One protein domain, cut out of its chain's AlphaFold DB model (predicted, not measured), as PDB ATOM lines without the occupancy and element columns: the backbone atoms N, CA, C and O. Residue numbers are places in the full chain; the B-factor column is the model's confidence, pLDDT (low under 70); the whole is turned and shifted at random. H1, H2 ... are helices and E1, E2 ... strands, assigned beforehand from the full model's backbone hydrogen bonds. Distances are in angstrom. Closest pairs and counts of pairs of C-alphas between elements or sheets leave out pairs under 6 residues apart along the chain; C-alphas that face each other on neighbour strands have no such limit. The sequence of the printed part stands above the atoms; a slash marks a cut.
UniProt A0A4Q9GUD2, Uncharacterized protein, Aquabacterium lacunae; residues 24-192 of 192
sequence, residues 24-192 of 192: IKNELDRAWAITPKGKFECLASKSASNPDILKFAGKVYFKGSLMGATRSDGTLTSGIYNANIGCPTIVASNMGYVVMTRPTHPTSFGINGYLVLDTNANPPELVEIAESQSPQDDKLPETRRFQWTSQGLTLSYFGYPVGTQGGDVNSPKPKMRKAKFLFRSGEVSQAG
ATOM      1  N   ILE A  24      22.919  10.134  38.204       87.00
ATOM      2  CA  ILE A  24      23.305   8.995  39.040       87.00
ATOM      3  C   ILE A  24      23.729   9.511  40.410       87.00
ATOM      4  O   ILE A  24      24.471  10.490  40.516       87.00
ATOM      5  N   LYS A  25      23.305   8.822  41.469       86.38
ATOM      6  CA  LYS A  25      23.837   9.031  42.813       86.38
ATOM      7  C   LYS A  25      24.044   7.697  43.514       86.38
ATOM      8  O   LYS A  25      23.129   6.877  43.558       86.38
ATOM      9  N   ASN A  26      25.224   7.530  44.102       81.38
ATOM     10  CA  ASN A  26      25.547   6.430  45.003       81.38
ATOM     11  C   ASN A  26      25.825   7.001  46.396       81.38
ATOM     12  O   ASN A  26      26.647   7.900  46.559       81.38
ATOM     13  N   GLU A  27      25.115   6.486  47.385       81.56
ATOM     14  CA  GLU A  27      25.223   6.778  48.810       81.56
ATOM     15  C   GLU A  27      25.414   5.447  49.549       81.56
ATOM     16  O   GLU A  27      25.178   4.373  48.996       81.56
ATOM     17  N   LEU A  28      25.838   5.509  50.811       71.94
ATOM     18  CA  LEU A  28      26.140   4.314  51.605       71.94
ATOM     19  C   LEU A  28      24.959   3.328  51.680       71.94
ATOM     20  O   LEU A  28      25.159   2.119  51.690       71.94
ATOM     21  N   ASP A  29      23.741   3.850  51.781       75.69
ATOM     22  CA  ASP A  29      22.503   3.097  51.981       75.69
ATOM     23  C   ASP A  29      21.509   3.262  50.826       75.69
ATOM     24  O   ASP A  29      20.346   2.862  50.922       75.69
ATOM     25  N   ARG A  30      21.943   3.865  49.717       82.12
ATOM     26  CA  ARG A  30      21.053   4.174  48.607       82.12
ATOM     27  C   ARG A  30      21.813   4.364  47.308       82.12
ATOM     28  O   ARG A  30      22.757   5.135  47.243       82.12
ATOM     29  N   ALA A  31      21.313   3.772  46.234       85.75
ATOM     30  CA  ALA A  31      21.747   4.102  44.880       85.75
ATOM     31  C   ALA A  31      20.526   4.480  44.044       85.75
ATOM     32  O   ALA A  31      19.464   3.879  44.195       85.75
ATOM     33  N   TRP A  32      20.623   5.486  43.180       89.38
ATOM     34  CA  TRP A  32      19.533   5.800  42.259       89.38
ATOM     35  C   TRP A  32      20.008   6.422  40.950       89.38
ATOM     36  O   TRP A  32      21.036   7.093  40.895       89.38
ATOM     37  N   ALA A  33      19.206   6.203  39.908       88.38
ATOM     38  CA  ALA A  33      19.358   6.810  38.594       88.38
ATOM     39  C   ALA A  33      18.007   7.338  38.092       88.38
ATOM     40  O   ALA A  33      16.968   6.688  38.256       88.38
ATOM     41  N   ILE A  34      18.009   8.525  37.485       88.56
ATOM     42  CA  ILE A  34      16.844   9.047  36.757       88.56
ATOM     43  C   ILE A  34      16.984   8.655  35.291       88.56
ATOM     44  O   ILE A  34      17.909   9.106  34.624       88.56
ATOM     45  N   THR A  35      16.038   7.856  34.798       85.12
ATOM     46  CA  THR A  35      15.949   7.448  33.388       85.12
ATOM     47  C   THR A  35      14.767   8.149  32.705       85.12
ATOM     48  O   THR A  35      13.848   8.606  33.397       85.12
ATOM     49  N   PRO A  36      14.700   8.172  31.360       83.44
ATOM     50  CA  PRO A  36      13.537   8.681  30.626       83.44
ATOM     51  C   PRO A  36      12.206   8.004  30.986       83.44
ATOM     52  O   PRO A  36      11.141   8.576  30.763       83.44
ATOM     53  N   LYS A  37      12.246   6.781  31.529       82.94
ATOM     54  CA  LYS A  37      11.067   5.976  31.881       82.94
ATOM     55  C   LYS A  37      10.700   6.052  33.365       82.94
ATOM     56  O   LYS A  37       9.646   5.561  33.763       82.94
ATOM     57  N   GLY A  38      11.539   6.691  34.176       85.44
ATOM     58  CA  GLY A  38      11.310   6.877  35.600       85.44
ATOM     59  C   GLY A  38      12.571   6.686  36.431       85.44
ATOM     60  O   GLY A  38      13.669   6.436  35.932       85.44
ATOM     61  N   LYS A  39      12.405   6.816  37.744       88.50
ATOM     62  CA  LYS A  39      13.501   6.656  38.692       88.50
ATOM     63  C   LYS A  39      13.724   5.182  39.012       88.50
ATOM     64  O   LYS A  39      12.797   4.524  39.487       88.50
ATOM     65  N   PHE A  40      14.943   4.704  38.799       86.25
ATOM     66  CA  PHE A  40      15.449   3.482  39.409       86.25
ATOM     67  C   PHE A  40      16.067   3.831  40.765       86.25
ATOM     68  O   PHE A  40      16.830   4.792  40.870       86.25
ATOM     69  N   GLU A  41      15.729   3.087  41.812       87.50
ATOM     70  CA  GLU A  41      16.330   3.265  43.131       87.50
ATOM     71  C   GLU A  41      16.520   1.934  43.856       87.50
ATOM     72  O   GLU A  41      15.621   1.096  43.896       87.50
ATOM     73  N   CYS A  42      17.690   1.783  44.465       83.00
ATOM     74  CA  CYS A  42      17.970   0.783  45.473       83.00
ATOM     75  C   CYS A  42      18.031   1.442  46.846       83.00
ATOM     76  O   CYS A  42      18.696   2.463  47.020       83.00
ATOM     77  N   LEU A  43      17.331   0.856  47.811       82.50
ATOM     78  CA  LEU A  43      17.347   1.252  49.213       82.50
ATOM     79  C   LEU A  43      17.986   0.116  50.002       82.50
ATOM     80  O   LEU A  43      17.377  -0.951  50.118       82.50
ATOM     81  N   ALA A  44      19.197   0.342  50.506       76.25
ATOM     82  CA  ALA A  44      19.910  -0.637  51.307       76.25
ATOM     83  C   ALA A  44      19.434  -0.503  52.748       76.25
ATOM     84  O   ALA A  44      19.356   0.606  53.287       76.25
ATOM     85  N   SER A  45      19.121  -1.617  53.396       67.75
ATOM     86  CA  SER A  45      18.819  -1.585  54.816       67.75
ATOM     87  C   SER A  45      20.018  -1.995  55.646       67.75
ATOM     88  O   SER A  45      20.669  -3.004  55.406       67.75
ATOM     89  N   LYS A  46      20.256  -1.238  56.716       60.06
ATOM     90  CA  LYS A  46      21.232  -1.610  57.748       60.06
ATOM     91  C   LYS A  46      20.669  -2.611  58.760       60.06
ATOM     92  O   LYS A  46      21.402  -3.079  59.623       60.06
ATOM     93  N   SER A  47      19.366  -2.893  58.709       58.53
ATOM     94  CA  SER A  47      18.707  -3.798  59.645       58.53
ATOM     95  C   SER A  47      18.515  -5.157  59.002       58.53
ATOM     96  O   SER A  47      17.848  -5.264  57.978       58.53
ATOM     97  N   ALA A  48      18.997  -6.205  59.670       54.78
ATOM     98  CA  ALA A  48      18.739  -7.579  59.264       54.78
ATOM     99  C   ALA A  48      17.241  -7.910  59.182       54.78
ATOM    100  O   ALA A  48      16.921  -8.922  58.594       54.78
ATOM    101  N   SER A  49      16.333  -7.099  59.743       53.16
ATOM    102  CA  SER A  49      14.874  -7.296  59.695       53.16
ATOM    103  C   SER A  49      14.193  -6.630  58.493       53.16
ATOM    104  O   SER A  49      13.010  -6.866  58.252       53.16
ATOM    105  N   ASN A  50      14.915  -5.794  57.747       59.41
ATOM    106  CA  ASN A  50      14.407  -5.067  56.594       59.41
ATOM    107  C   ASN A  50      15.269  -5.430  55.386       59.41
ATOM    108  O   ASN A  50      16.450  -5.120  55.372       59.41
ATOM    109  N   PRO A  51      14.727  -6.091  54.364       67.38
ATOM    110  CA  PRO A  51      15.527  -6.411  53.195       67.38
ATOM    111  C   PRO A  51      15.736  -5.202  52.285       67.38
ATOM    112  O   PRO A  51      14.890  -4.305  52.230       67.38
ATOM    113  N   ASP A  52      16.822  -5.241  51.517       75.50
ATOM    114  CA  ASP A  52      17.105  -4.284  50.449       75.50
ATOM    115  C   ASP A  52      15.969  -4.248  49.424       75.50
ATOM    116  O   ASP A  52      15.360  -5.272  49.100       75.50
ATOM    117  N   ILE A  53      15.657  -3.059  48.913       77.62
ATOM    118  CA  ILE A  53      14.514  -2.854  48.018       77.62
ATOM    119  C   ILE A  53      14.991  -2.225  46.720       77.62
ATOM    120  O   ILE A  53      15.539  -1.125  46.734       77.62
ATOM    121  N   LEU A  54      14.680  -2.874  45.599       78.31
ATOM    122  CA  LEU A  54      14.817  -2.299  44.265       78.31
ATOM    123  C   LEU A  54      13.458  -1.815  43.778       78.31
ATOM    124  O   LEU A  54      12.478  -2.571  43.720       78.31
ATOM    125  N   LYS A  55      13.409  -0.541  43.400       83.44
ATOM    126  CA  LYS A  55      12.232   0.100  42.834       83.44
ATOM    127  C   LYS A  55      12.544   0.695  41.478       83.44
ATOM    128  O   LYS A  55      13.629   1.214  41.234       83.44
ATOM    129  N   PHE A  56      11.534   0.694  40.626       84.12
ATOM    130  CA  PHE A  56      11.561   1.417  39.371       84.12
ATOM    131  C   PHE A  56      10.215   2.105  39.141       84.12
ATOM    132  O   PHE A  56       9.155   1.509  39.332       84.12
ATOM    133  N   ALA A  57      10.246   3.397  38.812       85.50
ATOM    134  CA  ALA A  57       9.050   4.233  38.676       85.50
ATOM    135  C   ALA A  57       8.082   4.104  39.881       85.50
ATOM    136  O   ALA A  57       6.866   4.013  39.724       85.50
ATOM    137  N   GLY A  58       8.636   4.030  41.100       83.38
ATOM    138  CA  GLY A  58       7.881   3.901  42.354       83.38
ATOM    139  C   GLY A  58       7.341   2.498  42.666       83.38
ATOM    140  O   GLY A  58       6.882   2.268  43.784       83.38
ATOM    141  N   LYS A  59       7.426   1.541  41.735       81.25
ATOM    142  CA  LYS A  59       7.013   0.146  41.949       81.25
ATOM    143  C   LYS A  59       8.178  -0.682  42.478       81.25
ATOM    144  O   LYS A  59       9.298  -0.526  42.005       81.25
ATOM    145  N   VAL A  60       7.915  -1.568  43.438       78.19
ATOM    146  CA  VAL A  60       8.906  -2.532  43.944       78.19
ATOM    147  C   VAL A  60       9.007  -3.690  42.955       78.19
ATOM    148  O   VAL A  60       8.004  -4.343  42.685       78.19
ATOM    149  N   TYR A  61      10.208  -3.940  42.435       70.62
ATOM    150  CA  TYR A  61      10.482  -5.059  41.520       70.62
ATOM    151  C   TYR A  61      11.236  -6.194  42.197       70.62
ATOM    152  O   TYR A  61      11.134  -7.343  41.777       70.62
ATOM    153  N   PHE A  62      11.983  -5.874  43.250       69.81
ATOM    154  CA  PHE A  62      12.687  -6.861  44.042       69.81
ATOM    155  C   PHE A  62      12.779  -6.394  45.490       69.81
ATOM    156  O   PHE A  62      12.969  -5.209  45.781       69.81
ATOM    157  N   LYS A  63      12.632  -7.359  46.389       67.75
ATOM    158  CA  LYS A  63      12.826  -7.215  47.823       67.75
ATOM    159  C   LYS A  63      13.769  -8.344  48.223       67.75
ATOM    160  O   LYS A  63      13.432  -9.505  48.007       67.75
ATOM    161  N   GLY A  64      14.944  -8.000  48.740       60.53
ATOM    162  CA  GLY A  64      15.946  -8.966  49.174       60.53
ATOM    163  C   GLY A  64      15.383  -9.967  50.182       60.53
ATOM    164  O   GLY A  64      14.350  -9.736  50.817       60.53
ATOM    165  N   SER A  65      16.058 -11.100  50.341       52.06
ATOM    166  CA  SER A  65      15.787 -11.990  51.467       52.06
ATOM    167  C   SER A  65      16.710 -11.657  52.633       52.06
ATOM    168  O   SER A  65      17.844 -11.226  52.439       52.06
ATOM    169  N   LEU A  66      16.222 -11.923  53.843       45.59
ATOM    170  CA  LEU A  66      17.042 -12.059  55.043       45.59
ATOM    171  C   LEU A  66      18.178 -13.057  54.748       45.59
ATOM    172  O   LEU A  66      17.955 -14.037  54.025       45.59
ATOM    173  N   MET A  67      19.374 -12.787  55.280       42.12
ATOM    174  CA  MET A  67      20.571 -13.616  55.100       42.12
ATOM    175  C   MET A  67      20.244 -15.116  55.204       42.12
ATOM    176  O   MET A  67      19.690 -15.557  56.209       42.12
ATOM    177  N   GLY A  68      20.613 -15.895  54.182       36.50
ATOM    178  CA  GLY A  68      20.590 -17.364  54.242       36.50
ATOM    179  C   GLY A  68      19.479 -18.096  53.483       36.50
ATOM    180  O   GLY A  68      19.455 -19.321  53.539       36.50
ATOM    181  N   ALA A  69      18.595 -17.421  52.740       34.38
ATOM    182  CA  ALA A  69      17.658 -18.117  51.851       34.38
ATOM    183  C   ALA A  69      18.116 -18.038  50.389       34.38
ATOM    184  O   ALA A  69      17.902 -17.035  49.707       34.38
ATOM    185  N   THR A  70      18.706 -19.123  49.888       36.47
ATOM    186  CA  THR A  70      18.869 -19.374  48.452       36.47
ATOM    187  C   THR A  70      17.479 -19.623  47.862       36.47
ATOM    188  O   THR A  70      17.019 -20.757  47.761       36.47
ATOM    189  N   ARG A  71      16.745 -18.554  47.540       35.97
ATOM    190  CA  ARG A  71      15.489 -18.666  46.789       35.97
ATOM    191  C   ARG A  71      15.802 -18.668  45.301       35.97
ATOM    192  O   ARG A  71      16.302 -17.670  44.783       35.97
ATOM    193  N   SER A  72      15.518 -19.795  44.651       38.38
ATOM    194  CA  SER A  72      15.589 -19.999  43.200       38.38
ATOM    195  C   SER A  72      14.350 -19.479  42.460       38.38
ATOM    196  O   SER A  72      14.265 -19.595  41.241       38.38
ATOM    197  N   ASP A  73      13.390 -18.884  43.166       36.53
ATOM    198  CA  ASP A  73      12.094 -18.491  42.630       36.53
ATOM    199  C   ASP A  73      11.897 -16.965  42.643       36.53
ATOM    200  O   ASP A  73      11.161 -16.391  43.439       36.53
ATOM    201  N   GLY A  74      12.570 -16.313  41.692       44.16
ATOM    202  CA  GLY A  74      11.955 -15.290  40.847       44.16
ATOM    203  C   GLY A  74      11.562 -13.938  41.457       44.16
ATOM    204  O   GLY A  74      10.409 -13.709  41.794       44.16
ATOM    205  N   THR A  75      12.478 -12.966  41.413       45.56
ATOM    206  CA  THR A  75      12.196 -11.527  41.173       45.56
ATOM    207  C   THR A  75      13.454 -10.904  40.550       45.56
ATOM    208  O   THR A  75      14.554 -11.232  40.982       45.56
ATOM    209  N   LEU A  76      13.304 -10.107  39.476       47.62
ATOM    210  CA  LEU A  76      14.306  -9.933  38.388       47.62
ATOM    211  C   LEU A  76      14.608 -11.274  37.681       47.62
ATOM    212  O   LEU A  76      15.739 -11.746  37.622       47.62
ATOM    213  N   THR A  77      13.538 -11.935  37.235       37.47
ATOM    214  CA  THR A  77      13.304 -13.395  37.175       37.47
ATOM    215  C   THR A  77      14.132 -14.224  36.177       37.47
ATOM    216  O   THR A  77      13.563 -15.093  35.530       37.47
ATOM    217  N   SER A  78      15.444 -14.004  36.045       38.94
ATOM    218  CA  SER A  78      16.446 -14.990  35.559       38.94
ATOM    219  C   SER A  78      17.914 -14.545  35.750       38.94
ATOM    220  O   SER A  78      18.807 -15.282  35.354       38.94
ATOM    221  N   GLY A  79      18.204 -13.374  36.340       36.94
ATOM    222  CA  GLY A  79      19.561 -12.786  36.319       36.94
ATOM    223  C   GLY A  79      20.154 -12.399  37.676       36.94
ATOM    224  O   GLY A  79      21.194 -11.748  37.729       36.94
ATOM    225  N   ILE A  80      19.513 -12.759  38.790       41.97
ATOM    226  CA  ILE A  80      20.069 -12.515  40.124       41.97
ATOM    227  C   ILE A  80      20.258 -13.841  40.860       41.97
ATOM    228  O   ILE A  80      19.348 -14.332  41.525       41.97
ATOM    229  N   TYR A  81      21.469 -14.405  40.780       40.97
ATOM    230  CA  TYR A  81      21.906 -15.465  41.690       40.97
ATOM    231  C   TYR A  81      21.903 -14.943  43.127       40.97
ATOM    232  O   TYR A  81      22.690 -14.065  43.489       40.97
ATOM    233  N   ASN A  82      20.967 -15.472  43.913       42.94
ATOM    234  CA  ASN A  82      20.594 -15.030  45.247       42.94
ATOM    235  C   ASN A  82      21.590 -15.532  46.308       42.94
ATOM    236  O   ASN A  82      21.325 -16.488  47.035       42.94
ATOM    237  N   ALA A  83      22.750 -14.881  46.385       38.88
ATOM    238  CA  ALA A  83      23.683 -15.010  47.499       38.88
ATOM    239  C   ALA A  83      23.966 -13.610  48.071       38.88
ATOM    240  O   ALA A  83      24.771 -12.868  47.523       38.88
ATOM    241  N   ASN A  84      23.265 -13.239  49.153       42.44
ATOM    242  CA  ASN A  84      23.554 -12.074  50.013       42.44
ATOM    243  C   ASN A  84      23.865 -10.749  49.279       42.44
ATOM    244  O   ASN A  84      24.952 -10.189  49.420       42.44
ATOM    245  N   ILE A  85      22.914 -10.227  48.505       50.94
ATOM    246  CA  ILE A  85      23.148  -9.063  47.641       50.94
ATOM    247  C   ILE A  85      22.693  -7.790  48.347       50.94
ATOM    248  O   ILE A  85      21.495  -7.564  48.502       50.94
ATOM    249  N   GLY A  86      23.664  -6.972  48.750       59.25
ATOM    250  CA  GLY A  86      23.435  -5.569  49.089       59.25
ATOM    251  C   GLY A  86      23.090  -4.731  47.846       59.25
ATOM    252  O   GLY A  86      23.288  -5.186  46.718       59.25
ATOM    253  N   CYS A  87      22.622  -3.495  48.025       73.06
ATOM    254  CA  CYS A  87      22.357  -2.588  46.903       73.06
ATOM    255  C   CYS A  87      23.510  -2.500  45.885       73.06
ATOM    256  O   CYS A  87      24.658  -2.288  46.285       73.06
ATOM    257  N   PRO A  88      23.223  -2.603  44.570       78.50
ATOM    258  CA  PRO A  88      24.244  -2.429  43.553       78.50
ATOM    259  C   PRO A  88      24.708  -0.973  43.487       78.50
ATOM    260  O   PRO A  88      23.929  -0.038  43.695       78.50
ATOM    261  N   THR A  89      25.968  -0.788  43.110       83.69
ATOM    262  CA  THR A  89      26.517   0.523  42.757       83.69
ATOM    263  C   THR A  89      26.145   0.827  41.313       83.69
ATOM    264  O   THR A  89      26.395   0.016  40.424       83.69
ATOM    265  N   ILE A  90      25.573   1.998  41.046       88.31
ATOM    266  CA  ILE A  90      25.284   2.443  39.679       88.31
ATOM    267  C   ILE A  90      26.528   3.135  39.128       88.31
ATOM    268  O   ILE A  90      27.015   4.097  39.715       88.31
ATOM    269  N   VAL A  91      27.047   2.656  38.003       87.81
ATOM    270  CA  VAL A  91      28.343   3.101  37.463       87.81
ATOM    271  C   VAL A  91      28.232   3.849  36.140       87.81
ATOM    272  O   VAL A  91      29.162   4.561  35.784       87.81
ATOM    273  N   ALA A  92      27.119   3.698  35.422       88.94
ATOM    274  CA  ALA A  92      26.796   4.483  34.235       88.94
ATOM    275  C   ALA A  92      25.298   4.388  33.934       88.94
ATOM    276  O   ALA A  92      24.614   3.479  34.404       88.94
ATOM    277  N   SER A  93      24.782   5.320  33.141       88.38
ATOM    278  CA  SER A  93      23.377   5.344  32.744       88.38
ATOM    279  C   SER A  93      23.251   6.101  31.423       88.38
ATOM    280  O   SER A  93      23.849   7.171  31.278       88.38
ATOM    281  N   ASN A  94      22.559   5.531  30.434       87.69
ATOM    282  CA  ASN A  94      22.254   6.223  29.183       87.69
ATOM    283  C   ASN A  94      21.060   5.600  28.438       87.69
ATOM    284  O   ASN A  94      20.910   4.381  28.415       87.69
ATOM    285  N   MET A  95      20.268   6.411  27.725       86.50
ATOM    286  CA  MET A  95      19.182   5.976  26.825       86.50
ATOM    287  C   MET A  95      18.180   4.985  27.461       86.50
ATOM    288  O   MET A  95      17.640   4.112  26.777       86.50
ATOM    289  N   GLY A  96      17.919   5.103  28.766       86.69
ATOM    290  CA  GLY A  96      17.061   4.162  29.494       86.69
ATOM    291  C   GLY A  96      17.733   2.831  29.851       86.69
ATOM    292  O   GLY A  96      17.034   1.874  30.179       86.69
ATOM    293  N   TYR A  97      19.060   2.764  29.826       88.25
ATOM    294  CA  TYR A  97      19.844   1.632  30.313       88.25
ATOM    295  C   TYR A  97      20.687   2.067  31.504       88.25
ATOM    296  O   TYR A  97      21.427   3.045  31.411       88.25
ATOM    297  N   VAL A  98      20.621   1.319  32.604       88.62
ATOM    298  CA  VAL A  98      21.398   1.597  33.820       88.62
ATOM    299  C   VAL A  98      22.447   0.507  33.995       88.62
ATOM    300  O   VAL A  98      22.097  -0.664  34.134       88.62
ATOM    301  N   VAL A  99      23.726   0.879  34.004       89.75
ATOM    302  CA  VAL A  99      24.841  -0.036  34.266       89.75
ATOM    303  C   VAL A  99      25.157  -0.040  35.752       89.75
ATOM    304  O   VAL A  99      25.329   1.009  36.378       89.75
ATOM    305  N   MET A 100      25.275  -1.233  36.309       87.88
ATOM    306  CA  MET A 100      25.486  -1.457  37.727       87.88
ATOM    307  C   MET A 100      26.623  -2.440  37.966       87.88
ATOM    308  O   MET A 100      26.863  -3.329  37.150       87.88
ATOM    309  N   THR A 101      27.280  -2.310  39.113       85.06
ATOM    310  CA  THR A 101      28.204  -3.306  39.647       85.06
ATOM    311  C   THR A 101      27.718  -3.818  40.992       85.06
ATOM    312  O   THR A 101      27.119  -3.089  41.788       85.06
ATOM    313  N   ARG A 102      27.987  -5.092  41.261       79.44
ATOM    314  CA  ARG A 102      27.762  -5.701  42.574       79.44
ATOM    315  C   ARG A 102      28.818  -6.758  42.863       79.44
ATOM    316  O   ARG A 102      29.221  -7.443  41.927       79.44
ATOM    317  N   PRO A 103      29.184  -6.978  44.131       75.88
ATOM    318  CA  PRO A 103      29.965  -8.148  44.498       75.88
ATOM    319  C   PRO A 103      29.217  -9.435  44.121       75.88
ATOM    320  O   PRO A 103      28.031  -9.588  44.433       75.88
ATOM    321  N   THR A 104      29.901 -10.356  43.443       73.19
ATOM    322  CA  THR A 104      29.408 -11.730  43.202       73.19
ATOM    323  C   THR A 104      30.072 -12.742  44.132       73.19
ATOM    324  O   THR A 104      29.593 -13.859  44.286       73.19
ATOM    325  N   HIS A 105      31.135 -12.314  44.814       68.50
ATOM    326  CA  HIS A 105      31.897 -13.062  45.806       68.50
ATOM    327  C   HIS A 105      32.037 -12.225  47.085       68.50
ATOM    328  O   HIS A 105      31.743 -11.022  47.062       68.50
ATOM    329  N   PRO A 106      32.507 -12.803  48.213       70.31
ATOM    330  CA  PRO A 106      32.881 -11.999  49.369       70.31
ATOM    331  C   PRO A 106      33.811 -10.858  48.943       70.31
ATOM    332  O   PRO A 106      34.704 -11.047  48.116       70.31
ATOM    333  N   THR A 107      33.608  -9.666  49.503       66.88
ATOM    334  CA  THR A 107      34.281  -8.433  49.056       66.88
ATOM    335  C   THR A 107      35.809  -8.532  49.068       66.88
ATOM    336  O   THR A 107      36.468  -7.883  48.261       66.88
ATOM    337  N   SER A 108      36.378  -9.401  49.911       66.38
ATOM    338  CA  SER A 108      37.810  -9.718  49.964       66.38
ATOM    339  C   SER A 108      38.383 -10.303  48.667       66.38
ATOM    340  O   SER A 108      39.584 -10.188  48.441       66.38
ATOM    341  N   PHE A 109      37.559 -10.926  47.818       70.56
ATOM    342  CA  PHE A 109      37.980 -11.451  46.513       70.56
ATOM    343  C   PHE A 109      38.006 -10.371  45.425       70.56
ATOM    344  O   PHE A 109      38.605 -10.582  44.370       70.56
ATOM    345  N   GLY A 110      37.361  -9.223  45.664       75.38
ATOM    346  CA  GLY A 110      37.298  -8.117  44.712       75.38
ATOM    347  C   GLY A 110      36.585  -8.460  43.403       75.38
ATOM    348  O   GLY A 110      36.843  -7.797  42.407       75.38
ATOM    349  N   ILE A 111      35.730  -9.486  43.364       79.44
ATOM    350  CA  ILE A 111      35.028  -9.896  42.138       79.44
ATOM    351  C   ILE A 111      33.649  -9.242  42.094       79.44
ATOM    352  O   ILE A 111      32.847  -9.409  43.017       79.44
ATOM    353  N   ASN A 112      33.391  -8.505  41.015       82.88
ATOM    354  CA  ASN A 112      32.144  -7.792  40.787       82.88
ATOM    355  C   ASN A 112      31.482  -8.231  39.479       82.88
ATOM    356  O   ASN A 112      32.128  -8.304  38.442       82.88
ATOM    357  N   GLY A 113      30.173  -8.444  39.512       84.19
ATOM    358  CA  GLY A 113      29.349  -8.621  38.323       84.19
ATOM    359  C   GLY A 113      28.894  -7.268  37.783       84.19
ATOM    360  O   GLY A 113      28.396  -6.432  38.544       84.19
ATOM    361  N   TYR A 114      29.042  -7.065  36.477       87.12
ATOM    362  CA  TYR A 114      28.405  -5.992  35.725       87.12
ATOM    363  C   TYR A 114      27.024  -6.423  35.262       87.12
ATOM    364  O   TYR A 114      26.854  -7.451  34.605       87.12
ATOM    365  N   LEU A 115      26.051  -5.570  35.544       86.50
ATOM    366  CA  LEU A 115      24.664  -5.742  35.156       86.50
ATOM    367  C   LEU A 115      24.212  -4.538  34.329       86.50
ATOM    368  O   LEU A 115      24.626  -3.410  34.599       86.50
ATOM    369  N   VAL A 116      23.303  -4.759  33.384       88.06
ATOM    370  CA  VAL A 116      22.528  -3.695  32.742       88.06
ATOM    371  C   VAL A 116      21.052  -3.917  32.977       88.06
ATOM    372  O   VAL A 116      20.512  -4.971  32.662       88.06
ATOM    373  N   LEU A 117      20.405  -2.893  33.523       85.00
ATOM    374  CA  LEU A 117      18.958  -2.795  33.584       85.00
ATOM    375  C   LEU A 117      18.459  -2.077  32.329       85.00
ATOM    376  O   LEU A 117      18.742  -0.892  32.151       85.00
ATOM    377  N   ASP A 118      17.693  -2.774  31.497       86.00
ATOM    378  CA  ASP A 118      16.900  -2.185  30.423       86.00
ATOM    379  C   ASP A 118      15.561  -1.690  30.986       86.00
ATOM    380  O   ASP A 118      14.650  -2.464  31.285       86.00
ATOM    381  N   THR A 119      15.437  -0.370  31.130       84.50
ATOM    382  CA  THR A 119      14.194   0.278  31.576       84.50
ATOM    383  C   THR A 119      13.220   0.560  30.434       84.50
ATOM    384  O   THR A 119      12.095   1.003  30.677       84.50
ATOM    385  N   ASN A 120      13.635   0.319  29.186       83.69
ATOM    386  CA  ASN A 120      12.768   0.396  28.018       83.69
ATOM    387  C   ASN A 120      11.910  -0.866  27.861       83.69
ATOM    388  O   ASN A 120      10.838  -0.785  27.254       83.69
ATOM    389  N   ALA A 121      12.352  -1.996  28.421       80.31
ATOM    390  CA  ALA A 121      11.566  -3.218  28.532       80.31
ATOM    391  C   ALA A 121      10.368  -3.042  29.489       80.31
ATOM    392  O   ALA A 121      10.392  -2.238  30.426       80.31
ATOM    393  N   ASN A 122       9.293  -3.798  29.249       78.12
ATOM    394  CA  ASN A 122       8.115  -3.822  30.116       78.12
ATOM    395  C   ASN A 122       7.678  -5.277  30.393       78.12
ATOM    396  O   ASN A 122       7.049  -5.876  29.516       78.12
ATOM    397  N   PRO A 123       7.959  -5.836  31.589       74.25
ATOM    398  CA  PRO A 123       8.638  -5.190  32.722       74.25
ATOM    399  C   PRO A 123      10.129  -4.901  32.437       74.25
ATOM    400  O   PRO A 123      10.683  -5.516  31.529       74.25
ATOM    401  N   PRO A 124      10.780  -3.991  33.192       77.50
ATOM    402  CA  PRO A 124      12.221  -3.776  33.098       77.50
ATOM    403  C   PRO A 124      12.998  -5.082  33.255       77.50
ATOM    404  O   PRO A 124      12.668  -5.905  34.114       77.50
ATOM    405  N   GLU A 125      14.044  -5.238  32.456       77.00
ATOM    406  CA  GLU A 125      14.836  -6.464  32.383       77.00
ATOM    407  C   GLU A 125      16.263  -6.212  32.857       77.00
ATOM    408  O   GLU A 125      16.838  -5.161  32.589       77.00
ATOM    409  N   LEU A 126      16.843  -7.171  33.576       77.75
ATOM    410  CA  LEU A 126      18.209  -7.089  34.073       77.75
ATOM    411  C   LEU A 126      19.049  -8.194  33.450       77.75
ATOM    412  O   LEU A 126      18.721  -9.372  33.587       77.75
ATOM    413  N   VAL A 127      20.151  -7.796  32.829       80.81
ATOM    414  CA  VAL A 127      21.052  -8.689  32.107       80.81
ATOM    415  C   VAL A 127      22.443  -8.612  32.719       80.81
ATOM    416  O   VAL A 127      22.990  -7.523  32.902       80.81
ATOM    417  N   GLU A 128      23.026  -9.765  33.030       83.31
ATOM    418  CA  GLU A 128      24.432  -9.863  33.413       83.31
ATOM    419  C   GLU A 128      25.321  -9.819  32.173       83.31
ATOM    420  O   GLU A 128      25.096 -10.539  31.204       83.31
ATOM    421  N   ILE A 129      26.331  -8.952  32.202       85.88
ATOM    422  CA  ILE A 129      27.196  -8.701  31.048       85.88
ATOM    423  C   ILE A 129      28.573  -9.333  31.233       85.88
ATOM    424  O   ILE A 129      29.160  -9.831  30.272       85.88
ATOM    425  N   ALA A 130      29.133  -9.258  32.437       87.75
ATOM    426  CA  ALA A 130      30.497  -9.698  32.700       87.75
ATOM    427  C   ALA A 130      30.776  -9.811  34.196       87.75
ATOM    428  O   ALA A 130      30.195  -9.072  34.985       87.75
ATOM    429  N   GLU A 131      31.772 -10.616  34.557       87.38
ATOM    430  CA  GLU A 131      32.417 -10.543  35.865       87.38
ATOM    431  C   GLU A 131      33.813  -9.937  35.747       87.38
ATOM    432  O   GLU A 131      34.640 -10.334  34.914       87.38
ATOM    433  N   SER A 132      34.087  -8.973  36.613       87.12
ATOM    434  CA  SER A 132      35.351  -8.272  36.711       87.12
ATOM    435  C   SER A 132      36.039  -8.490  38.041       87.12
ATOM    436  O   SER A 132      35.452  -8.940  39.022       87.12
ATOM    437  N   GLN A 133      37.323  -8.160  38.050       85.81
ATOM    438  CA  GLN A 133      38.135  -8.089  39.241       85.81
ATOM    439  C   GLN A 133      38.490  -6.623  39.501       85.81
ATOM    440  O   GLN A 133      39.253  -5.994  38.765       85.81
ATOM    441  N   SER A 134      37.899  -6.076  40.556       77.56
ATOM    442  CA  SER A 134      38.222  -4.775  41.126       77.56
ATOM    443  C   SER A 134      39.510  -4.840  41.959       77.56
ATOM    444  O   SER A 134      39.831  -5.883  42.532       77.56
ATOM    445  N   PRO A 135      40.245  -3.714  42.079       73.38
ATOM    446  CA  PRO A 135      39.895  -2.359  41.630       73.38
ATOM    447  C   PRO A 135      40.440  -1.993  40.236       73.38
ATOM    448  O   PRO A 135      40.582  -0.816  39.913       73.38
ATOM    449  N   GLN A 136      40.835  -2.958  39.404       80.25
ATOM    450  CA  GLN A 136      41.494  -2.685  38.120       80.25
ATOM    451  C   GLN A 136      40.593  -1.884  37.176       80.25
ATOM    452  O   GLN A 136      41.084  -0.982  36.497       80.25
ATOM    453  N   ASP A 137      39.291  -2.155  37.200       77.38
ATOM    454  CA  ASP A 137      38.305  -1.385  36.447       77.38
ATOM    455  C   ASP A 137      38.295   0.083  36.841       77.38
ATOM    456  O   ASP A 137      38.262   0.937  35.961       77.38
ATOM    457  N   ASP A 138      38.397   0.383  38.139       76.12
ATOM    458  CA  ASP A 138      38.316   1.738  38.697       76.12
ATOM    459  C   ASP A 138      39.434   2.661  38.211       76.12
ATOM    460  O   ASP A 138      39.307   3.882  38.256       76.12
ATOM    461  N   LYS A 139      40.498   2.081  37.647       82.06
ATOM    462  CA  LYS A 139      41.599   2.811  37.007       82.06
ATOM    463  C   LYS A 139      41.264   3.284  35.590       82.06
ATOM    464  O   LYS A 139      41.985   4.117  35.043       82.06
ATOM    465  N   LEU A 140      40.213   2.750  34.969       79.50
ATOM    466  CA  LEU A 140      39.765   3.165  33.645       79.50
ATOM    467  C   LEU A 140      38.800   4.346  33.777       79.50
ATOM    468  O   LEU A 140      37.797   4.220  34.488       79.50
ATOM    469  N   PRO A 141      39.039   5.463  33.062       82.94
ATOM    470  CA  PRO A 141      38.076   6.553  33.021       82.94
ATOM    471  C   PRO A 141      36.760   6.063  32.408       82.94
ATOM    472  O   PRO A 141      36.765   5.235  31.492       82.94
ATOM    473  N   GLU A 142      35.642   6.605  32.887       79.38
ATOM    474  CA  GLU A 142      34.287   6.190  32.498       79.38
ATOM    475  C   GLU A 142      34.093   6.164  30.972       79.38
ATOM    476  O   GLU A 142      33.606   5.180  30.425       79.38
ATOM    477  N   THR A 143      34.608   7.173  30.262       80.44
ATOM    478  CA  THR A 143      34.538   7.291  28.791       80.44
ATOM    479  C   THR A 143      35.266   6.183  28.026       80.44
ATOM    480  O   THR A 143      34.974   5.938  26.855       80.44
ATOM    481  N   ARG A 144      36.233   5.506  28.657       83.75
ATOM    482  CA  ARG A 144      36.895   4.314  28.101       83.75
ATOM    483  C   ARG A 144      36.239   3.022  28.575       83.75
ATOM    484  O   ARG A 144      36.341   2.010  27.882       83.75
ATOM    485  N   ARG A 145      35.594   3.054  29.743       88.69
ATOM    486  CA  ARG A 145      34.901   1.906  30.330       88.69
ATOM    487  C   ARG A 145      33.581   1.628  29.619       88.69
ATOM    488  O   ARG A 145      33.317   0.473  29.307       88.69
ATOM    489  N   PHE A 146      32.809   2.664  29.304       91.19
ATOM    490  CA  PHE A 146      31.494   2.544  28.681       91.19
ATOM    491  C   PHE A 146      31.452   3.310  27.361       91.19
ATOM    492  O   PHE A 146      31.549   4.536  27.325       91.19
ATOM    493  N   GLN A 147      31.286   2.580  26.261       92.81
ATOM    494  CA  GLN A 147      31.084   3.158  24.937       92.81
ATOM    495  C   GLN A 147      29.652   2.894  24.488       92.81
ATOM    496  O   GLN A 147      29.273   1.761  24.184       92.81
ATOM    497  N   TRP A 148      28.864   3.961  24.461       91.06
ATOM    498  CA  TRP A 148      27.456   3.937  24.095       91.06
ATOM    499  C   TRP A 148      27.282   4.171  22.596       91.06
ATOM    500  O   TRP A 148      27.856   5.097  22.028       91.06
ATOM    501  N   THR A 149      26.453   3.352  21.959       91.19
ATOM    502  CA  THR A 149      26.021   3.520  20.566       91.19
ATOM    503  C   THR A 149      24.504   3.424  20.497       91.19
ATOM    504  O   THR A 149      23.870   2.975  21.446       91.19
ATOM    505  N   SER A 150      23.901   3.774  19.363       87.88
ATOM    506  CA  SER A 150      22.455   3.594  19.167       87.88
ATOM    507  C   SER A 150      22.000   2.127  19.204       87.88
ATOM    508  O   SER A 150      20.811   1.866  19.367       87.88
ATOM    509  N   GLN A 151      22.923   1.174  19.039       89.50
ATOM    510  CA  GLN A 151      22.635  -0.260  18.936       89.50
ATOM    511  C   GLN A 151      23.042  -1.058  20.180       89.50
ATOM    512  O   GLN A 151      22.676  -2.225  20.300       89.50
ATOM    513  N   GLY A 152      23.828  -0.475  21.085       92.81
ATOM    514  CA  GLY A 152      24.370  -1.220  22.210       92.81
ATOM    515  C   GLY A 152      25.387  -0.466  23.054       92.81
ATOM    516  O   GLY A 152      25.786   0.662  22.744       92.81
ATOM    517  N   LEU A 153      25.847  -1.157  24.092       94.00
ATOM    518  CA  LEU A 153      26.911  -0.754  25.004       94.00
ATOM    519  C   LEU A 153      28.126  -1.663  24.797       94.00
ATOM    520  O   LEU A 153      27.999  -2.886  24.810       94.00
ATOM    521  N   THR A 154      29.313  -1.075  24.656       95.00
ATOM    522  CA  THR A 154      30.575  -1.806  24.828       95.00
ATOM    523  C   THR A 154      31.173  -1.468  26.187       95.00
ATOM    524  O   THR A 154      31.480  -0.308  26.467       95.00
ATOM    525  N   LEU A 155      31.344  -2.495  27.013       94.12
ATOM    526  CA  LEU A 155      31.979  -2.446  28.323       94.12
ATOM    527  C   LEU A 155      33.434  -2.899  28.198       94.12
ATOM    528  O   LEU A 155      33.676  -4.032  27.791       94.12
ATOM    529  N   SER A 156      34.389  -2.064  28.602       93.69
ATOM    530  CA  SER A 156      35.783  -2.473  28.821       93.69
ATOM    531  C   SER A 156      36.003  -2.773  30.302       93.69
ATOM    532  O   SER A 156      35.756  -1.907  31.134       93.69
ATOM    533  N   TYR A 157      36.493  -3.966  30.630       92.00
ATOM    534  CA  TYR A 157      36.667  -4.422  32.015       92.00
ATOM    535  C   TYR A 157      37.885  -5.342  32.151       92.00
ATOM    536  O   TYR A 157      38.327  -5.963  31.182       92.00
ATOM    537  N   PHE A 158      38.449  -5.431  33.347       92.31
ATOM    538  CA  PHE A 158      39.492  -6.369  33.724       92.31
ATOM    539  C   PHE A 158      38.846  -7.552  34.442       92.31
ATOM    540  O   PHE A 158      38.422  -7.434  35.586       92.31
ATOM    541  N   GLY A 159      38.742  -8.701  33.777       92.12
ATOM    542  CA  GLY A 159      37.940  -9.793  34.314       92.12
ATOM    543  C   GLY A 159      37.966 -11.086  33.523       92.12
ATOM    544  O   GLY A 159      38.920 -11.404  32.796       92.12
ATOM    545  N   TYR A 160      36.891 -11.841  33.692       87.94
ATOM    546  CA  TYR A 160      36.695 -13.176  33.145       87.94
ATOM    547  C   TYR A 160      35.924 -13.110  31.817       87.94
ATOM    548  O   TYR A 160      35.296 -12.097  31.529       87.94
ATOM    549  N   PRO A 161      36.024 -14.118  30.931       86.81
ATOM    550  CA  PRO A 161      35.176 -14.173  29.741       86.81
ATOM    551  C   PRO A 161      33.685 -14.116  30.109       86.81
ATOM    552  O   PRO A 161      33.292 -14.586  31.175       86.81
ATOM    553  N   VAL A 162      32.857 -13.594  29.201       84.50
ATOM    554  CA  VAL A 162      31.393 -13.605  29.362       84.50
ATOM    555  C   VAL A 162      30.919 -15.042  29.614       84.50
ATOM    556  O   VAL A 162      31.354 -15.963  28.921       84.50
ATOM    557  N   GLY A 163      30.058 -15.231  30.616       78.88
ATOM    558  CA  GLY A 163      29.531 -16.543  31.006       78.88
ATOM    559  C   GLY A 163      30.494 -17.417  31.817       78.88
ATOM    560  O   GLY A 163      30.176 -18.569  32.092       78.88
ATOM    561  N   THR A 164      31.670 -16.906  32.195       77.75
ATOM    562  CA  THR A 164      32.590 -17.598  33.107       77.75
ATOM    563  C   THR A 164      32.439 -17.047  34.515       77.75
ATOM    564  O   THR A 164      32.639 -15.852  34.709       77.75
ATOM    565  N   GLN A 165      32.183 -17.928  35.481       74.38
ATOM    566  CA  GLN A 165      32.242 -17.580  36.895       74.38
ATOM    567  C   GLN A 165      33.710 -17.424  37.336       74.38
ATOM    568  O   GLN A 165      34.562 -18.295  37.113       74.38
ATOM    569  N   GLY A 166      34.034 -16.268  37.894       73.00
ATOM    570  CA  GLY A 166      35.309 -15.943  38.508       73.00
ATOM    571  C   GLY A 166      35.442 -16.572  39.888       73.00
ATOM    572  O   GLY A 166      34.468 -17.002  40.484       73.00
ATOM    573  N   GLY A 167      36.665 -16.610  40.415       70.00
ATOM    574  CA  GLY A 167      36.916 -17.050  41.792       70.00
ATOM    575  C   GLY A 167      37.056 -18.562  41.996       70.00
ATOM    576  O   GLY A 167      37.559 -18.965  43.045       70.00
ATOM    577  N   ASP A 168      36.727 -19.387  41.001       72.00
ATOM    578  CA  ASP A 168      36.948 -20.831  41.065       72.00
ATOM    579  C   ASP A 168      38.409 -21.202  40.773       72.00
ATOM    580  O   ASP A 168      39.128 -20.523  40.033       72.00
ATOM    581  N   VAL A 169      38.852 -22.344  41.310       71.38
ATOM    582  CA  VAL A 169      40.224 -22.874  41.141       71.38
ATOM    583  C   VAL A 169      40.601 -23.059  39.662       71.38
ATOM    584  O   VAL A 169      41.775 -22.977  39.306       71.38
ATOM    585  N   ASN A 170      39.603 -23.262  38.797       78.75
ATOM    586  CA  ASN A 170      39.775 -23.465  37.359       78.75
ATOM    587  C   ASN A 170      39.449 -22.221  36.514       78.75
ATOM    588  O   ASN A 170      39.525 -22.290  35.285       78.75
ATOM    589  N   SER A 171      39.083 -21.089  37.128       75.88
ATOM    590  CA  SER A 171      38.782 -19.871  36.375       75.88
ATOM    591  C   SER A 171      40.044 -19.369  35.655       75.88
ATOM    592  O   SER A 171      41.144 -19.372  36.220       75.88
ATOM    593  N   PRO A 172      39.924 -18.893  34.403       84.75
ATOM    594  CA  PRO A 172      41.053 -18.308  33.696       84.75
ATOM    595  C   PRO A 172      41.558 -17.074  34.443       84.75
ATOM    596  O   PRO A 172      40.789 -16.362  35.087       84.75
ATOM    597  N   LYS A 173      42.849 -16.757  34.295       87.75
ATOM    598  CA  LYS A 173      43.388 -15.516  34.862       87.75
ATOM    599  C   LYS A 173      42.625 -14.299  34.306       87.75
ATOM    600  O   LYS A 173      42.421 -14.223  33.083       87.75
ATOM    601  N   PRO A 174      42.228 -13.349  35.168       88.56
ATOM    602  CA  PRO A 174      41.538 -12.151  34.731       88.56
ATOM    603  C   PRO A 174      42.475 -11.280  33.894       88.56
ATOM    604  O   PRO A 174      43.689 -11.236  34.107       88.56
ATOM    605  N   LYS A 175      41.906 -10.626  32.885       91.88
ATOM    606  CA  LYS A 175      42.630  -9.743  31.965       91.88
ATOM    607  C   LYS A 175      41.701  -8.683  31.396       91.88
ATOM    608  O   LYS A 175      40.485  -8.803  31.513       91.88
ATOM    609  N   MET A 176      42.275  -7.684  30.730       92.94
ATOM    610  CA  MET A 176      41.495  -6.700  29.980       92.94
ATOM    611  C   MET A 176      40.665  -7.376  28.889       92.94
ATOM    612  O   MET A 176      41.180  -8.175  28.101       92.94
ATOM    613  N   ARG A 177      39.376  -7.050  28.861       92.81
ATOM    614  CA  ARG A 177      38.356  -7.608  27.977       92.81
ATOM    615  C   ARG A 177      37.363  -6.536  27.570       92.81
ATOM    616  O   ARG A 177      37.285  -5.467  28.179       92.81
ATOM    617  N   LYS A 178      36.592  -6.867  26.540       94.56
ATOM    618  CA  LYS A 178      35.426  -6.108  26.128       94.56
ATOM    619  C   LYS A 178      34.215  -7.024  26.042       94.56
ATOM    620  O   LYS A 178      34.312  -8.136  25.525       94.56
ATOM    621  N   ALA A 179      33.084  -6.554  26.542       93.56
ATOM    622  CA  ALA A 179      31.785  -7.182  26.351       93.56
ATOM    623  C   ALA A 179      30.893  -6.219  25.577       93.56
ATOM    624  O   ALA A 179      30.913  -5.012  25.824       93.56
ATOM    625  N   LYS A 180      30.132  -6.749  24.626       94.69
ATOM    626  CA  LYS A 180      29.140  -6.004  23.865       94.69
ATOM    627  C   LYS A 180      27.759  -6.476  24.287       94.69
ATOM    628  O   LYS A 180      27.451  -7.655  24.155       94.69
ATOM    629  N   PHE A 181      26.955  -5.537  24.760       92.75
ATOM    630  CA  PHE A 181      25.540  -5.718  25.040       92.75
ATOM    631  C   PHE A 181      24.730  -5.063  23.925       92.75
ATOM    632  O   PHE A 181      24.880  -3.864  23.666       92.75
ATOM    633  N   LEU A 182      23.912  -5.854  23.236       91.88
ATOM    634  CA  LEU A 182      23.039  -5.381  22.171       91.88
ATOM    635  C   LEU A 182      21.683  -4.969  22.742       91.88
ATOM    636  O   LEU A 182      20.991  -5.740  23.406       91.88
ATOM    637  N   PHE A 183      21.290  -3.736  22.444       89.38
ATOM    638  CA  PHE A 183      19.989  -3.214  22.839       89.38
ATOM    639  C   PHE A 183      18.862  -3.994  22.162       89.38
ATOM    640  O   PHE A 183      19.004  -4.444  21.025       89.38
ATOM    641  N   ARG A 184      17.713  -4.097  22.839       80.81
ATOM    642  CA  ARG A 184      16.502  -4.836  22.426       80.81
ATOM    643  C   ARG A 184      16.619  -6.359  22.375       80.81
ATOM    644  O   ARG A 184      15.624  -7.009  22.662       80.81
ATOM    645  N   SER A 185      17.759  -6.925  21.974       83.19
ATOM    646  CA  SER A 185      17.945  -8.383  22.011       83.19
ATOM    647  C   SER A 185      18.396  -8.878  23.380       83.19
ATOM    648  O   SER A 185      18.222 -10.055  23.674       83.19
ATOM    649  N   GLY A 186      19.010  -8.009  24.190       81.38
ATOM    650  CA  GLY A 186      19.613  -8.397  25.464       81.38
ATOM    651  C   GLY A 186      20.867  -9.263  25.296       81.38
ATOM    652  O   GLY A 186      21.429  -9.735  26.279       81.38
ATOM    653  N   GLU A 187      21.317  -9.484  24.058       86.44
ATOM    654  CA  GLU A 187      22.413 -10.395  23.757       86.44
ATOM    655  C   GLU A 187      23.743  -9.826  24.255       86.44
ATOM    656  O   GLU A 187      24.091  -8.669  23.984       86.44
ATOM    657  N   VAL A 188      24.506 -10.676  24.939       86.56
ATOM    658  CA  VAL A 188      25.850 -10.368  25.413       86.56
ATOM    659  C   VAL A 188      26.852 -11.232  24.669       86.56
ATOM    660  O   VAL A 188      26.763 -12.456  24.658       86.56
ATOM    661  N   SER A 189      27.853 -10.588  24.081       89.31
ATOM    662  CA  SER A 189      28.965 -11.266  23.419       89.31
ATOM    663  C   SER A 189      30.298 -10.680  23.859       89.31
ATOM    664  O   SER A 189      30.400  -9.517  24.257       89.31
ATOM    665  N   GLN A 190      31.353 -11.488  23.785       86.94
ATOM    666  CA  GLN A 190      32.700 -10.972  23.971       86.94
ATOM    667  C   GLN A 190      33.123 -10.220  22.701       86.94
ATOM    668  O   GLN A 190      33.082 -10.773  21.604       86.94
ATOM    669  N   ALA A 191      33.534  -8.962  22.849       73.19
ATOM    670  CA  ALA A 191      34.109  -8.197  21.749       73.19
ATOM    671  C   ALA A 191      35.619  -8.476  21.672       73.19
ATOM    672  O   ALA A 191      36.299  -8.504  22.703       73.19
ATOM    673  N   GLY A 192      36.100  -8.732  20.449       59.38
ATOM    674  CA  GLY A 192      37.511  -8.989  20.139       59.38
ATOM    675  C   GLY A 192      38.446  -7.842  20.500       59.38
ATOM    676  O   GLY A 192      38.002  -6.667  20.501       59.38
TER     677      GLY A 192
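AT A GLANCE: This is residues 24 to 192 of the 192 residues of an uncharacterized protein of Aquabacterium lacunae (UniProt A0A4Q9GUD2). What does this model look like? Three antiparallel sheets stand in a stack: E6 to E9 form the middle layer, with E1 to E5 only partly face to face with one side of it and E10 to E13 over the other. The short helix H1 sits beside the last sheet. How is it composed? The 169 printed residues hold thirteen named strands and one named helix, which comes between E9 and E10; the class is mostly strand, with under half of the residues in named elements. How large is it? It is compact, with a radius of gyration of the C-alphas of 15.3 A, and spans 43 by 39 by 28 A.

IN THESE COORDINATES: Where is the five-stranded sheet? E1 is residues 24 to 27, beginning at C-alpha 24 (23.305, 8.995, 39.040); E2 is 30 to 35, 16.4 A long, E3 38 to 43, E4 53 to 56 and E5 59 to 63. Where is the next? E6 is residues 89 to 94, E7 97 to 103, E8 111 to 118, 22.9 A, and E9 125 to 133, 24.3 A. What follows? H1 is residues 142 to 145, E10 146 to 149, E11 152 to 159, 20.1 A, E12 175 to 182, 22.3 A, and E13 188 to 191, ending at C-alpha 191 (34.109, -8.197, 21.749).

HOW THE PARTS SIT: How is each sheet made? Each is a meander, each strand the antiparallel neighbour of the one before, in chain order. Among the hairpins, E2 and E3 have N 33 and O 40 at 2.9 A, E8 and E9 N 114 and O 130 at 2.8 A, and E11 and E12 N 155 and O 179 at 2.8 A. How do the sheets face each other? The first two stand 9.7 A centre to centre where they face, and the closest C-alphas of E2 and E6 are Ala 31 and Thr 89, 6.3 A. The last two stand 10.3 A centre to centre where they face, both strongly twisted; the closest C-alphas of E9 and E11 are Ser 132 and Gly 159, 3.8 A. Where is H1? It is on the sheet E10 to E13, over none of its strands; the closest C-alphas of H1 and E11 are Arg 145 and Ser 156, 4.7 A. H1 is too short for an O i to N i+4 pair; its one O i to N i+3 pair is within range.

THE WHOLE: How far does it reach? The two C-alphas farthest apart, those of Ser 49 and Gly 192, are 45.6 A apart, and the printed part has no cut. Which links are long? Those from E5 to E6, 25 residues, and E11 to E12, 15 residues. Where is confidence low? Mean pLDDT of the printed part is 76.6; residues 45 to 51, 62 to 86, 105, 107 to 108 and 192 are under 70.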